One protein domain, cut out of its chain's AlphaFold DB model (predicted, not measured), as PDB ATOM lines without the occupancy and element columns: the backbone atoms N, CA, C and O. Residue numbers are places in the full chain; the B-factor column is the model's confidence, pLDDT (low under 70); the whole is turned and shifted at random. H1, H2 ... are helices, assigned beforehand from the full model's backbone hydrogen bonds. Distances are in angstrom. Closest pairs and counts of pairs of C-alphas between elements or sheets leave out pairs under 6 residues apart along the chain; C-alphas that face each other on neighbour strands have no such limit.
ATOM      1  N   LEU A   2      -9.828 -35.407 -47.209       94.12
ATOM      2  CA  LEU A   2      -9.837 -36.875 -47.253       94.12
ATOM      3  C   LEU A   2      -9.469 -37.519 -45.904       94.12
ATOM      4  O   LEU A   2     -10.122 -38.475 -45.510       94.12
ATOM      5  N   ASP A   3      -8.508 -36.964 -45.156       95.06
ATOM      6  CA  ASP A   3      -8.154 -37.482 -43.821       95.06
ATOM      7  C   ASP A   3      -9.337 -37.454 -42.851       95.06
ATOM      8  O   ASP A   3      -9.529 -38.382 -42.071       95.06
ATOM      9  N   THR A   4     -10.177 -36.420 -42.943       96.38
ATOM     10  CA  THR A   4     -11.416 -36.317 -42.167       96.38
ATOM     11  C   THR A   4     -12.390 -37.428 -42.546       96.38
ATOM     12  O   THR A   4     -12.987 -38.026 -41.658       96.38
ATOM     13  N   PHE A   5     -12.524 -37.752 -43.836       96.38
ATOM     14  CA  PHE A   5     -13.313 -38.910 -44.261       96.38
ATOM     15  C   PHE A   5     -12.716 -40.214 -43.718       96.38
ATOM     16  O   PHE A   5     -13.430 -40.968 -43.071       96.38
ATOM     17  N   ILE A   6     -11.411 -40.459 -43.895       95.69
ATOM     18  CA  ILE A   6     -10.739 -41.686 -43.427       95.69
ATOM     19  C   ILE A   6     -10.897 -41.872 -41.913       95.69
ATOM     20  O   ILE A   6     -11.139 -42.986 -41.460       95.69
ATOM     21  N   ALA A   7     -10.789 -40.792 -41.137       95.88
ATOM     22  CA  ALA A   7     -10.913 -40.833 -39.683       95.88
ATOM     23  C   ALA A   7     -12.333 -41.164 -39.189       95.88
ATOM     24  O   ALA A   7     -12.481 -41.614 -38.056       95.88
ATOM     25  N   ASN A   8     -13.363 -40.935 -40.011       96.88
ATOM     26  CA  ASN A   8     -14.767 -41.127 -39.637       96.88
ATOM     27  C   ASN A   8     -15.461 -42.258 -40.420       96.88
ATOM     28  O   ASN A   8     -16.563 -42.662 -40.057       96.88
ATOM     29  N   ALA A   9     -14.841 -42.768 -41.487       96.75
ATOM     30  CA  ALA A   9     -15.367 -43.871 -42.277       96.75
ATOM     31  C   ALA A   9     -15.363 -45.173 -41.469       96.75
ATOM     32  O   ALA A   9     -14.440 -45.450 -40.696       96.75
ATOM     33  N   SER A  10     -16.380 -46.009 -41.681       97.56
ATOM     34  CA  SER A  10     -16.400 -47.330 -41.062       97.56
ATOM     35  C   SER A  10     -15.294 -48.215 -41.648       97.56
ATOM     36  O   SER A  10     -14.852 -48.043 -42.787       97.56
ATOM     37  N   VAL A  11     -14.854 -49.220 -40.886       96.44
ATOM     38  CA  VAL A  11     -13.862 -50.189 -41.381       96.44
ATOM     39  C   VAL A  11     -14.375 -50.916 -42.628       96.44
ATOM     40  O   VAL A  11     -13.579 -51.253 -43.506       96.44
ATOM     41  N   GLU A  12     -15.686 -51.146 -42.730       96.81
ATOM     42  CA  GLU A  12     -16.260 -51.819 -43.893       96.81
ATOM     43  C   GLU A  12     -16.261 -50.922 -45.131       96.81
ATOM     44  O   GLU A  12     -15.854 -51.381 -46.198       96.81
ATOM     45  N   ASP A  13     -16.566 -49.630 -44.980       97.38
ATOM     46  CA  ASP A  13     -16.449 -48.663 -46.077       97.38
ATOM     47  C   ASP A  13     -15.005 -48.567 -46.569       97.38
ATOM     48  O   ASP A  13     -14.742 -48.640 -47.769       97.38
ATOM     49  N   LEU A  14     -14.038 -48.489 -45.646       97.06
ATOM     50  CA  LEU A  14     -12.620 -48.451 -46.001       97.06
ATOM     51  C   LEU A  14     -12.191 -49.716 -46.760       97.06
ATOM     52  O   LEU A  14     -11.445 -49.617 -47.738       97.06
ATOM     53  N   ARG A  15     -12.672 -50.903 -46.364       95.75
ATOM     54  CA  ARG A  15     -12.402 -52.156 -47.092       95.75
ATOM     55  C   ARG A  15     -13.052 -52.166 -48.469       95.75
ATOM     56  O   ARG A  15     -12.384 -52.551 -49.425       95.75
ATOM     57  N   ALA A  16     -14.316 -51.763 -48.580       96.69
ATOM     58  CA  ALA A  16     -15.041 -51.721 -49.847       96.69
ATOM     59  C   ALA A  16     -14.370 -50.760 -50.836       96.69
ATOM     60  O   ALA A  16     -14.057 -51.149 -51.961       96.69
ATOM     61  N   ILE A  17     -14.045 -49.544 -50.386       96.12
ATOM     62  CA  ILE A  17     -13.328 -48.542 -51.180       96.12
ATOM     63  C   ILE A  17     -11.957 -49.070 -51.595       96.12
ATOM     64  O   ILE A  17     -11.612 -49.006 -52.771       96.12
ATOM     65  N   THR A  18     -11.189 -49.647 -50.666       95.38
ATOM     66  CA  THR A  18      -9.859 -50.194 -50.974       95.38
ATOM     67  C   THR A  18      -9.938 -51.321 -52.004       95.38
ATOM     68  O   THR A  18      -9.177 -51.317 -52.966       95.38
ATOM     69  N   ARG A  19     -10.870 -52.273 -51.850       94.12
ATOM     70  CA  ARG A  19     -11.067 -53.368 -52.817       94.12
ATOM     71  C   ARG A  19     -11.456 -52.833 -54.192       94.12
ATOM     72  O   ARG A  19     -10.868 -53.263 -55.178       94.12
ATOM     73  N   ASN A  20     -12.378 -51.872 -54.255       95.12
ATOM     74  CA  ASN A  20     -12.781 -51.242 -55.511       95.12
ATOM     75  C   ASN A  20     -11.612 -50.503 -56.167       95.12
ATOM     76  O   ASN A  20     -11.378 -50.690 -57.356       95.12
ATOM     77  N   LEU A  21     -10.828 -49.738 -55.400       93.62
ATOM     78  CA  LEU A  21      -9.619 -49.083 -55.900       93.62
ATOM     79  C   LEU A  21      -8.627 -50.104 -56.465       93.62
ATOM     80  O   LEU A  21      -8.123 -49.905 -57.563       93.62
ATOM     81  N   LEU A  22      -8.370 -51.207 -55.765       93.19
ATOM     82  CA  LEU A  22      -7.460 -52.247 -56.250       93.19
ATOM     83  C   LEU A  22      -8.000 -52.984 -57.487       93.19
ATOM     84  O   LEU A  22      -7.206 -53.421 -58.311       93.19
ATOM     85  N   ALA A  23      -9.322 -53.107 -57.633       91.81
ATOM     86  CA  ALA A  23      -9.954 -53.793 -58.758       91.81
ATOM     87  C   ALA A  23      -9.973 -52.964 -60.054       91.81
ATOM     88  O   ALA A  23      -9.798 -53.526 -61.132       91.81
ATOM     89  N   ILE A  24     -10.195 -51.647 -59.966       92.00
ATOM     90  CA  ILE A  24     -10.350 -50.776 -61.149       92.00
ATOM     91  C   ILE A  24      -9.040 -50.139 -61.628       92.00
ATOM     92  O   ILE A  24      -8.987 -49.607 -62.734       92.00
ATOM     93  N   ASN A  25      -7.995 -50.135 -60.797       84.56
ATOM     94  CA  ASN A  25      -6.727 -49.488 -61.119       84.56
ATOM     95  C   ASN A  25      -5.678 -50.482 -61.637       84.56
ATOM     96  O   ASN A  25      -5.742 -51.686 -61.407       84.56
ATOM     97  N   SER A  26      -4.673 -49.943 -62.329       79.69
ATOM     98  CA  SER A  26      -3.569 -50.725 -62.896       79.69
ATOM     99  C   SER A  26      -2.722 -51.455 -61.837       79.69
ATOM    100  O   SER A  26      -2.738 -51.124 -60.648       79.69
ATOM    101  N   GLY A  27      -1.905 -52.418 -62.281       82.06
ATOM    102  CA  GLY A  27      -1.023 -53.207 -61.410       82.06
ATOM    103  C   GLY A  27      -0.048 -52.383 -60.551       82.06
ATOM    104  O   GLY A  27       0.365 -52.857 -59.493       82.06
ATOM    105  N   SER A  28       0.273 -51.141 -60.940       88.88
ATOM    106  CA  SER A  28       1.159 -50.260 -60.166       88.88
ATOM    107  C   SER A  28       0.562 -49.867 -58.810       88.88
ATOM    108  O   SER A  28       1.266 -49.941 -57.803       88.88
ATOM    109  N   LEU A  29      -0.740 -49.549 -58.741       91.25
ATOM    110  CA  LEU A  29      -1.404 -49.198 -57.479       91.25
ATOM    111  C   LEU A  29      -1.423 -50.390 -56.519       91.25
ATOM    112  O   LEU A  29      -1.122 -50.240 -55.336       91.25
ATOM    113  N   THR A  30      -1.725 -51.582 -57.037       90.56
ATOM    114  CA  THR A  30      -1.705 -52.818 -56.246       90.56
ATOM    115  C   THR A  30      -0.316 -53.091 -55.676       90.56
ATOM    116  O   THR A  30      -0.192 -53.463 -54.506       90.56
ATOM    117  N   GLN A  31       0.740 -52.859 -56.457       90.25
ATOM    118  CA  GLN A  31       2.110 -53.041 -55.990       90.25
ATOM    119  C   GLN A  31       2.493 -52.022 -54.909       90.25
ATOM    120  O   GLN A  31       3.049 -52.410 -53.878       90.25
ATOM    121  N   SER A  32       2.149 -50.743 -55.087       93.56
ATOM    122  CA  SER A  32       2.370 -49.707 -54.068       93.56
ATOM    123  C   SER A  32       1.605 -50.010 -52.779       93.56
ATOM    124  O   SER A  32       2.187 -49.944 -51.697       93.56
ATOM    125  N   TYR A  33       0.340 -50.428 -52.880       94.00
ATOM    126  CA  TYR A  33      -0.462 -50.833 -51.726       94.00
ATOM    127  C   TYR A  33       0.184 -52.003 -50.974       94.00
ATOM    128  O   TYR A  33       0.362 -51.934 -49.755       94.00
ATOM    129  N   LYS A  34       0.601 -53.058 -51.695       92.44
ATOM    130  CA  LYS A  34       1.332 -54.189 -51.106       92.44
ATOM    131  C   LYS A  34       2.614 -53.722 -50.415       92.44
ATOM    132  O   LYS A  34       2.874 -54.164 -49.300       92.44
ATOM    133  N   SER A  35       3.382 -52.814 -51.019       93.12
ATOM    134  CA  SER A  35       4.600 -52.261 -50.406       93.12
ATOM    135  C   SER A  35       4.303 -51.545 -49.087       93.12
ATOM    136  O   SER A  35       4.908 -51.867 -48.066       93.12
ATOM    137  N   CYS A  36       3.317 -50.644 -49.063       95.81
ATOM    138  CA  CYS A  36       2.923 -49.943 -47.839       95.81
ATOM    139  C   CYS A  36       2.428 -50.910 -46.750       95.81
ATOM    140  O   CYS A  36       2.774 -50.756 -45.576       95.81
ATOM    141  N   ALA A  37       1.650 -51.929 -47.128       95.69
ATOM    142  CA  ALA A  37       1.167 -52.946 -46.200       95.69
ATOM    143  C   ALA A  37       2.322 -53.775 -45.609       95.69
ATOM    144  O   ALA A  37       2.371 -53.992 -44.397       95.69
ATOM    145  N   ARG A  38       3.289 -54.178 -46.441       94.81
ATOM    146  CA  ARG A  38       4.512 -54.880 -46.023       94.81
ATOM    147  C   ARG A  38       5.332 -54.055 -45.035       94.81
ATOM    148  O   ARG A  38       5.706 -54.567 -43.980       94.81
ATOM    149  N   ASP A  39       5.556 -52.779 -45.333       95.75
ATOM    150  CA  ASP A  39       6.309 -51.881 -44.454       95.75
ATOM    151  C   ASP A  39       5.602 -51.678 -43.113       95.75
ATOM    152  O   ASP A  39       6.238 -51.708 -42.056       95.75
ATOM    153  N   ARG A  40       4.269 -51.548 -43.127       95.69
ATOM    154  CA  ARG A  40       3.478 -51.490 -41.896       95.69
ATOM    155  C   ARG A  40       3.626 -52.771 -41.077       95.69
ATOM    156  O   ARG A  40       3.880 -52.671 -39.879       95.69
ATOM    157  N   LEU A  41       3.515 -53.948 -41.697       94.94
ATOM    158  CA  LEU A  41       3.599 -55.235 -40.996       94.94
ATOM    159  C   LEU A  41       4.972 -55.522 -40.390       94.94
ATOM    160  O   LEU A  41       5.020 -56.197 -39.359       94.94
ATOM    161  N   ARG A  42       6.051 -55.025 -41.007       93.69
ATOM    162  CA  ARG A  42       7.412 -55.076 -40.449       93.69
ATOM    163  C   ARG A  42       7.543 -54.194 -39.209       93.69
ATOM    164  O   ARG A  42       8.120 -54.615 -38.217       93.69
ATOM    165  N   ARG A  43       6.973 -52.983 -39.241       94.25
ATOM    166  CA  ARG A  43       7.017 -52.041 -38.104       94.25
ATOM    167  C   ARG A  43       6.159 -52.478 -36.922       94.25
ATOM    168  O   ARG A  43       6.447 -52.100 -35.796       94.25
ATOM    169  N   THR A  44       5.089 -53.223 -37.176       93.50
ATOM    170  CA  THR A  44       4.188 -53.740 -36.138       93.50
ATOM    171  C   THR A  44       4.390 -55.237 -35.926       93.50
ATOM    172  O   THR A  44       3.411 -55.969 -35.767       93.50
ATOM    173  N   ASP A  45       5.627 -55.720 -36.033       92.56
ATOM    174  CA  ASP A  45       5.910 -57.127 -35.792       92.56
ATOM    175  C   ASP A  45       5.790 -57.452 -34.302       92.56
ATOM    176  O   ASP A  45       6.516 -56.920 -33.468       92.56
TER     177      ASP A  45
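What this domain is: This is residues 2 to 45 of the 182 residues of an uncharacterized protein of Leucoagaricus sp. SymC.cos (UniProt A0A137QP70). Look for an open V: the longest helix, H3, and H2 meet near one end and spread apart from there, with short H1 set off from the V's plane at H2's open end. The 44 printed residues have three named helices, H1, H2, H3 in chain order, and no named strand: all helix. The whole is loose, with a radius of gyration of the C-alphas of 11.9 A and spans of 28 by 26 by 17 A.

Where its parts are: Find C-alpha 27 at (-1.023, -53.207, -61.410); from there H3 runs 24.7 A to residue 43. H2, residues 11 to 24, covers 20.1 A. H1, residues 2 to 8, begins at (-9.837, -36.875, -47.253).

How they stand to each other: H3 and H2 are close but not clearly touching, the closest C-alphas being Thr 30 and Leu 22, 5.8 A apart. They run opposite ways at a steep tilt of 40 degrees. H2 and H1 are likewise close but not clearly touching, Leu 14 to Ile 6, closest C-alphas 7.5 A apart. H1 and H3 are apart. In H1, H2 and H3 every O i to N i+4 pair is within hydrogen-bond range.

The domain as a whole: C-alphas 24 and 45 are farthest apart, 30.8 A. Both links are tight, the printed part has no cut, and no printed residue is under 70 in pLDDT.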